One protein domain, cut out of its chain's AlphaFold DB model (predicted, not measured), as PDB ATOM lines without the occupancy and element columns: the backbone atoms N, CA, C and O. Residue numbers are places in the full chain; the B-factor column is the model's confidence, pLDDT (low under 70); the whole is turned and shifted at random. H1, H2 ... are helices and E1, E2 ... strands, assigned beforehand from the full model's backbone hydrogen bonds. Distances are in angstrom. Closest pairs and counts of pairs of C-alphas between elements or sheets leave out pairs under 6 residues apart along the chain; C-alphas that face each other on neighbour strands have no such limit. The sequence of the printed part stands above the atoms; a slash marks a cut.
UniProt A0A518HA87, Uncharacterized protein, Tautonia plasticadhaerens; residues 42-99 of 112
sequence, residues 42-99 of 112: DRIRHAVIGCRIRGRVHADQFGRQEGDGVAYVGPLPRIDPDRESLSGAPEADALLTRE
ATOM      1  N   ASP A  42     156.797 219.957 248.062       70.38
ATOM      2  CA  ASP A  42     156.651 219.295 249.371       70.38
ATOM      3  C   ASP A  42     156.691 217.760 249.270       70.38
ATOM      4  O   ASP A  42     156.520 217.061 250.267       70.38
ATOM      5  N   ARG A  43     156.862 217.214 248.059       69.12
ATOM      6  CA  ARG A  43     156.936 215.774 247.801       69.12
ATOM      7  C   ARG A  43     158.042 215.468 246.814       69.12
ATOM      8  O   ARG A  43     157.982 215.901 245.659       69.12
ATOM      9  N   ILE A  44     159.007 214.666 247.244       74.00
ATOM     10  CA  ILE A  44     160.078 214.180 246.382       74.00
ATOM     11  C   ILE A  44     159.721 212.759 245.948       74.00
ATOM     12  O   ILE A  44     159.450 211.870 246.754       74.00
ATOM     13  N   ARG A  45     159.692 212.537 244.631       71.50
ATOM     14  CA  ARG A  45     159.644 211.178 244.087       71.50
ATOM     15  C   ARG A  45     161.071 210.691 243.936       71.50
ATOM     16  O   ARG A  45     161.849 211.319 243.226       71.50
ATOM     17  N   HIS A  46     161.393 209.593 244.600       75.69
ATOM     18  CA  HIS A  46     162.713 208.986 244.549       75.69
ATOM     19  C   HIS A  46     162.579 207.509 244.157       75.69
ATOM     20  O   HIS A  46     161.535 206.884 244.359       75.69
ATOM     21  N   ALA A  47     163.634 206.954 243.570       74.88
ATOM     22  CA  ALA A  47     163.726 205.539 243.234       74.88
ATOM     23  C   ALA A  47     164.913 204.926 243.976       74.88
ATOM     24  O   ALA A  47     165.968 205.551 244.094       74.88
ATOM     25  N   VAL A  48     164.744 203.699 244.467       74.94
ATOM     26  CA  VAL A  48     165.835 202.936 245.076       74.94
ATOM     27  C   VAL A  48     166.235 201.848 244.098       74.94
ATOM     28  O   VAL A  48     165.501 200.891 243.849       74.94
ATOM     29  N   ILE A  49     167.420 202.018 243.526       75.00
ATOM     30  CA  ILE A  49     167.948 201.118 242.515       75.00
ATOM     31  C   ILE A  49     168.794 200.038 243.199       75.00
ATOM     32  O   ILE A  49     169.810 200.332 243.827       75.00
ATOM     33  N   GLY A  50     168.378 198.777 243.060       65.88
ATOM     34  CA  GLY A  50     169.004 197.640 243.725       65.88
ATOM     35  C   GLY A  50     168.500 197.454 245.158       65.88
ATOM     36  O   GLY A  50     168.700 198.288 246.030       65.88
ATOM     37  N   CYS A  51     167.880 196.304 245.432       65.19
ATOM     38  CA  CYS A  51     167.196 196.031 246.707       65.19
ATOM     39  C   CYS A  51     168.042 195.234 247.718       65.19
ATOM     40  O   CYS A  51     167.565 194.858 248.790       65.19
ATOM     41  N   ARG A  52     169.291 194.902 247.378       63.59
ATOM     42  CA  ARG A  52     170.131 193.985 248.165       63.59
ATOM     43  C   ARG A  52     171.012 194.753 249.165       63.59
ATOM     44  O   ARG A  52     171.479 195.850 248.877       63.59
ATOM     45  N   ILE A  53     171.233 194.165 250.348       80.12
ATOM     46  CA  ILE A  53     172.021 194.714 251.475       80.12
ATOM     47  C   ILE A  53     171.585 196.145 251.847       80.12
ATOM     48  O   ILE A  53     170.619 196.313 252.590       80.12
ATOM     49  N   ARG A  54     172.278 197.171 251.332       73.19
ATOM     50  CA  ARG A  54     172.059 198.595 251.643       73.19
ATOM     51  C   ARG A  54     170.802 199.142 250.975       73.19
ATOM     52  O   ARG A  54     170.140 199.993 251.555       73.19
ATOM     53  N   GLY A  55     170.424 198.588 249.822       72.69
ATOM     54  CA  GLY A  55     169.185 198.944 249.135       72.69
ATOM     55  C   GLY A  55     167.944 198.741 249.999       72.69
ATOM     56  O   GLY A  55     167.054 199.582 250.021       72.69
ATOM     57  N   ARG A  56     167.928 197.668 250.802       73.69
ATOM     58  CA  ARG A  56     166.832 197.379 251.736       73.69
ATOM     59  C   ARG A  56     166.723 198.414 252.856       73.69
ATOM     60  O   ARG A  56     165.616 198.753 253.247       73.69
ATOM     61  N   VAL A  57     167.854 198.918 253.357       82.81
ATOM     62  CA  VAL A  57     167.881 199.951 254.407       82.81
ATOM     63  C   VAL A  57     167.348 201.272 253.864       82.81
ATOM     64  O   VAL A  57     166.527 201.905 254.515       82.81
ATOM     65  N   HIS A  58     167.756 201.656 252.652       80.12
ATOM     66  CA  HIS A  58     167.237 202.859 252.007       80.12
ATOM     67  C   HIS A  58     165.738 202.736 251.713       80.12
ATOM     68  O   HIS A  58     164.985 203.634 252.074       80.12
ATOM     69  N   ALA A  59     165.285 201.611 251.153       78.81
ATOM     70  CA  ALA A  59     163.863 201.379 250.900       78.81
ATOM     71  C   ALA A  59     163.013 201.423 252.187       78.81
ATOM     72  O   ALA A  59     161.952 202.040 252.192       78.81
ATOM     73  N   ASP A  60     163.486 200.819 253.283       80.94
ATOM     74  CA  ASP A  60     162.801 200.851 254.585       80.94
ATOM     75  C   ASP A  60     162.796 202.258 255.202       80.94
ATOM     76  O   ASP A  60     161.768 202.714 255.696       80.94
ATOM     77  N   GLN A  61     163.918 202.978 255.135       83.94
ATOM     78  CA  GLN A  61     164.021 204.334 255.673       83.94
ATOM     79  C   GLN A  61     163.124 205.315 254.915       83.94
ATOM     80  O   GLN A  61     162.379 206.068 255.539       83.94
ATOM     81  N   PHE A  62     163.169 205.306 253.582       80.25
ATOM     82  CA  PHE A  62     162.341 206.197 252.776       80.25
ATOM     83  C   PHE A  62     160.866 205.790 252.777       80.25
ATOM     84  O   PHE A  62     160.002 206.659 252.754       80.25
ATOM     85  N   GLY A  63     160.557 204.496 252.903       75.06
ATOM     86  CA  GLY A  63     159.180 204.023 253.067       75.06
ATOM     87  C   GLY A  63     158.501 204.513 254.352       75.06
ATOM     88  O   GLY A  63     157.277 204.467 254.446       75.06
ATOM     89  N   ARG A  64     159.272 204.996 255.334       80.38
ATOM     90  CA  ARG A  64     158.763 205.579 256.585       80.38
ATOM     91  C   ARG A  64     158.593 207.099 256.533       80.38
ATOM     92  O   ARG A  64     158.059 207.656 257.487       80.38
ATOM     93  N   GLN A  65     159.051 207.769 255.475       76.75
ATOM     94  CA  GLN A  65     158.920 209.220 255.348       76.75
ATOM     95  C   GLN A  65     157.580 209.599 254.705       76.75
ATOM     96  O   GLN A  65     157.227 209.128 253.626       76.75
ATOM     97  N   GLU A  66     156.823 210.475 255.366       63.69
ATOM     98  CA  GLU A  66     155.616 211.072 254.792       63.69
ATOM     99  C   GLU A  66     155.993 212.132 253.751       63.69
ATOM    100  O   GLU A  66     156.778 213.035 254.019       63.69
ATOM    101  N   GLY A  67     155.405 212.035 252.557       65.56
ATOM    102  CA  GLY A  67     155.660 212.957 251.443       65.56
ATOM    103  C   GLY A  67     156.579 212.391 250.361       65.56
ATOM    104  O   GLY A  67     156.508 212.847 249.218       65.56
ATOM    105  N   ASP A  68     157.334 211.337 250.670       63.06
ATOM    106  CA  ASP A  68     158.202 210.663 249.714       63.06
ATOM    107  C   ASP A  68     157.446 209.558 248.965       63.06
ATOM    108  O   ASP A  68     156.999 208.559 249.527       63.06
ATOM    109  N   GLY A  69     157.277 209.739 247.657       63.97
ATOM    110  CA  GLY A  69     156.689 208.717 246.795       63.97
ATOM    111  C   GLY A  69     157.783 207.823 246.229       63.97
ATOM    112  O   GLY A  69     158.500 208.261 245.329       63.97
ATOM    113  N   VAL A  70     157.897 206.581 246.709       64.12
ATOM    114  CA  VAL A  70     158.787 205.585 246.089       64.12
ATOM    115  C   VAL A  70     158.263 205.281 244.686       64.12
ATOM    116  O   VAL A  70     157.181 204.720 244.525       64.12
ATOM    117  N   ALA A  71     159.014 205.685 243.664       61.31
ATOM    118  CA  ALA A  71     158.610 205.533 242.269       61.31
ATOM    119  C   ALA A  71     158.958 204.146 241.704       61.31
ATOM    120  O   ALA A  71     158.223 203.637 240.862       61.31
ATOM    121  N   TYR A  72     160.056 203.534 242.169       63.31
ATOM    122  CA  TYR A  72     160.530 202.236 241.680       63.31
ATOM    123  C   TYR A  72     161.466 201.537 242.662       63.31
ATOM    124  O   TYR A  72     162.326 202.170 243.282       63.31
ATOM    125  N   VAL A  73     161.294 200.218 242.758       67.38
ATOM    126  CA  VAL A  73     162.125 199.294 243.532       67.38
ATOM    127  C   VAL A  73     162.383 198.081 242.644       67.38
ATOM    128  O   VAL A  73     161.446 197.369 242.287       67.38
ATOM    129  N   GLY A  74     163.641 197.851 242.268       70.69
ATOM    130  CA  GLY A  74     163.980 196.805 241.303       70.69
ATOM    131  C   GLY A  74     165.436 196.332 241.345       70.69
ATOM    132  O   GLY A  74     166.212 196.745 242.220       70.69
ATOM    133  N   PRO A  75     165.815 195.421 240.427       70.25
ATOM    134  CA  PRO A  75     167.196 194.977 240.236       70.25
ATOM    135  C   PRO A  75     168.137 196.158 239.981       70.25
ATOM    136  O   PRO A  75     167.688 197.223 239.577       70.25
ATOM    137  N   LEU A  76     169.441 195.973 240.206       72.31
ATOM    138  CA  LEU A  76     170.446 196.984 239.865       72.31
ATOM    139  C   LEU A  76     170.683 196.952 238.338       72.31
ATOM    140  O   LEU A  76     171.273 195.978 237.865       72.31
ATOM    141  N   PRO A  77     170.230 197.954 237.561       77.00
ATOM    142  CA  PRO A  77     170.558 198.089 236.155       77.00
ATOM    143  C   PRO A  77     171.977 198.641 236.000       77.00
ATOM    144  O   PRO A  77     172.573 199.180 236.937       77.00
ATOM    145  N   ARG A  78     172.519 198.534 234.787       82.06
ATOM    146  CA  ARG A  78     173.765 199.219 234.442       82.06
ATOM    147  C   ARG A  78     173.448 200.690 234.169       82.06
ATOM    148  O   ARG A  78     172.588 200.981 233.344       82.06
ATOM    149  N   ILE A  79     174.153 201.592 234.842       83.31
ATOM    150  CA  ILE A  79     174.056 203.033 234.595       83.31
ATOM    151  C   ILE A  79     175.016 203.377 233.455       83.31
ATOM    152  O   ILE A  79     176.209 203.088 233.556       83.31
ATOM    153  N   ASP A  80     174.487 203.951 232.377       81.94
ATOM    154  CA  ASP A  80     175.273 204.564 231.306       81.94
ATOM    155  C   ASP A  80     175.375 206.074 231.593       81.94
ATOM    156  O   ASP A  80     174.354 206.765 231.503       81.94
ATOM    157  N   PRO A  81     176.556 206.585 231.994       80.56
ATOM    158  CA  PRO A  81     176.715 207.982 232.387       80.56
ATOM    159  C   PRO A  81     176.638 208.947 231.200       80.56
ATOM    160  O   PRO A  81     176.232 210.086 231.394       80.56
ATOM    161  N   ASP A  82     176.987 208.507 229.988       84.00
ATOM    162  CA  ASP A  82     177.014 209.378 228.806       84.00
ATOM    163  C   ASP A  82     175.605 209.605 228.250       84.00
ATOM    164  O   ASP A  82     175.305 210.645 227.666       84.00
ATOM    165  N   ARG A  83     174.730 208.609 228.420       81.69
ATOM    166  CA  ARG A  83     173.336 208.647 227.953       81.69
ATOM    167  C   ARG A  83     172.323 208.943 229.051       81.69
ATOM    168  O   ARG A  83     171.134 208.957 228.752       81.69
ATOM    169  N   GLU A  84     172.782 209.107 230.291       81.88
ATOM    170  CA  GLU A  84     171.938 209.251 231.483       81.88
ATOM    171  C   GLU A  84     170.819 208.191 231.545       81.88
ATOM    172  O   GLU A  84     169.674 208.494 231.867       81.88
ATOM    173  N   SER A  85     171.142 206.936 231.205       80.25
ATOM    174  CA  SER A  85     170.143 205.869 231.021       80.25
ATOM    175  C   SER A  85     170.406 204.634 231.884       80.25
ATOM    176  O   SER A  85     171.548 204.306 232.231       80.25
ATOM    177  N   LEU A  86     169.331 203.916 232.220       81.56
ATOM    178  CA  LEU A  86     169.355 202.674 232.994       81.56
ATOM    179  C   LEU A  86     169.242 201.465 232.056       81.56
ATOM    180  O   LEU A  86     168.173 200.893 231.826       81.56
ATOM    181  N   SER A  87     170.388 201.040 231.526       81.06
ATOM    182  CA  SER A  87     170.490 199.907 230.606       81.06
ATOM    183  C   SER A  87     169.950 198.615 231.233       81.06
ATOM    184  O   SER A  87     170.429 198.155 232.275       81.06
ATOM    185  N   GLY A  88     168.970 198.002 230.560       78.44
ATOM    186  CA  GLY A  88     168.328 196.753 230.982       78.44
ATOM    187  C   GLY A  88     167.145 196.917 231.942       78.44
ATOM    188  O   GLY A  88     166.597 195.905 232.373       78.44
ATOM    189  N   ALA A  89     166.727 198.149 232.261       79.44
ATOM    190  CA  ALA A  89     165.554 198.423 233.097       79.44
ATOM    191  C   ALA A  89     164.673 199.545 232.503       79.44
ATOM    192  O   ALA A  89     164.659 200.658 233.028       79.44
ATOM    193  N   PRO A  90     163.894 199.265 231.437       81.62
ATOM    194  CA  PRO A  90     163.073 200.280 230.759       81.62
ATOM    195  C   PRO A  90     161.997 200.896 231.666       81.62
ATOM    196  O   PRO A  90     161.646 202.062 231.518       81.62
ATOM    197  N   GLU A  91     161.497 200.131 232.638       76.69
ATOM    198  CA  GLU A  91     160.537 200.605 233.644       76.69
ATOM    199  C   GLU A  91     161.134 201.690 234.550       76.69
ATOM    200  O   GLU A  91     160.435 202.622 234.941       76.69
ATOM    201  N   ALA A  92     162.427 201.579 234.871       74.88
ATOM    202  CA  ALA A  92     163.147 202.562 235.671       74.88
ATOM    203  C   ALA A  92     163.522 203.791 234.830       74.88
ATOM    204  O   ALA A  92     163.399 204.918 235.302       74.88
ATOM    205  N   ASP A  93     163.918 203.570 233.575       78.12
ATOM    206  CA  ASP A  93     164.285 204.618 232.618       78.12
ATOM    207  C   ASP A  93     163.104 205.563 232.330       78.12
ATOM    208  O   ASP A  93     163.245 206.785 232.329       78.12
ATOM    209  N   ALA A  94     161.889 205.012 232.226       81.44
ATOM    210  CA  ALA A  94     160.661 205.792 232.065       81.44
ATOM    211  C   ALA A  94     160.411 206.791 233.213       81.44
ATOM    212  O   ALA A  94     159.756 207.815 233.013       81.44
ATOM    213  N   LEU A  95     160.938 206.516 234.410       78.56
ATOM    214  CA  LEU A  95     160.759 207.354 235.598       78.56
ATOM    215  C   LEU A  95     161.804 208.467 235.729       78.56
ATOM    216  O   LEU A  95     161.631 209.343 236.578       78.56
ATOM    217  N   LEU A  96     162.852 208.463 234.897       75.12
ATOM    218  CA  LEU A  96     163.837 209.549 234.837       75.12
ATOM    219  C   LEU A  96     163.237 210.826 234.241       75.12
ATOM    220  O   LEU A  96     163.653 211.937 234.566       75.12
ATOM    221  N   THR A  97     162.222 210.676 233.390       75.56
ATOM    222  CA  THR A  97     161.543 211.800 232.751       75.56
ATOM    223  C   THR A  97     160.296 212.190 233.543       75.56
ATOM    224  O   THR A  97     159.525 211.355 234.019       75.56
ATOM    225  N   ARG A  98     160.077 213.495 233.706       67.94
ATOM    226  CA  ARG A  98     158.884 214.041 234.359       67.94
ATOM    227  C   ARG A  98     158.264 215.098 233.462       67.94
ATOM    228  O   ARG A  98     158.950 216.005 233.005       67.94
ATOM    229  N   GLU A  99     156.945 215.050 233.308       65.62
ATOM    230  CA  GLU A  99     156.195 216.170 232.744       65.62
ATOM    231  C   GLU A  99     156.283 217.370 233.706       65.62
ATOM    232  O   GLU A  99     155.729 217.364 234.816       65.62
TER     233      GLU A  99
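AT A GLANCE: This is residues 42 to 99 of the 112 residues of an uncharacterized protein of Tautonia plasticadhaerens (UniProt A0A518HA87). What is the main picture? A pair of parallel strands, E1 and E2, lies in the middle, with the helix H1 packed over one side of it; on the other side is a second, smaller part, the hairpin E3 and E4 with the short helix H2 next to E4. The two parts are loosely joined, for E2 and H2 have one pair of C-alphas within 8 A. What is it made of? The printed part has 58 residues with two named helices and four named strands, in the order E1, H1, E2, E3, E4, H2; the class is mixed, helices and strands. How is the whole shaped? It is only just compact, close to loose, with a radius of gyration of the C-alphas of 12.0 A, and flat, spanning 32 by 31 by 17 A.

IN THESE COORDINATES: Where does the first half run? E1 is residues 45 to 49, 13.1 A long, with C-alpha 45 at (159.644, 211.178, 244.087). H1 is residues 54 to 63, 14.0 A, and E2 is residues 69 to 74, 15.0 A. What follows? E3 is residues 78 to 80, 6.4 A, and E4 is residues 85 to 87, 6.0 A. H2 is residues 90 to 93, 4.9 A, ending with C-alpha 93 at (164.285, 204.618, 232.618).

HOW THE PARTS SIT: How do E1, H1 and E2 stand? They form a strand-helix-strand unit, two parallel neighbour strands with a helix between them in the chain, with a right-handed crossover. E1 and E2 run at 16 degrees, with N 71 and O 46 2.9 A apart, within hydrogen-bond range. The closest C-alphas of E1 and H1, those of Val 48 and Ala 59, are 6.3 A apart; those of H1 and E2, Gly 63 and Val 70, are 7.2 A apart. How do E3, E4 and H2 stand? E3 and E4 are an antiparallel hairpin at 142 degrees, with N 87 and O 78 2.9 A apart, within hydrogen-bond range. The closest C-alphas of E4 and H2, those of Leu 86 and Asp 93, are 5.4 A apart. What of the other pairs and the helix backbones? H1 and H2 are apart, and E1 and H2 are only just apart, at 8.1 A. In H1 every O i to N i+4 pair is within hydrogen-bond range; H2 is too short for such a pair.

THE WHOLE: How large is it? The two C-alphas farthest apart, those of Glu 66 and Asp 82, are 33.7 A apart. Are there cuts or long links? The printed part has no cut, and the five links between its elements are tight. Where is confidence low? The mean pLDDT of the printed part is 74.7, and residue 43, residues 50 to 52, 66 to 73 and 98 to 99 are under 70.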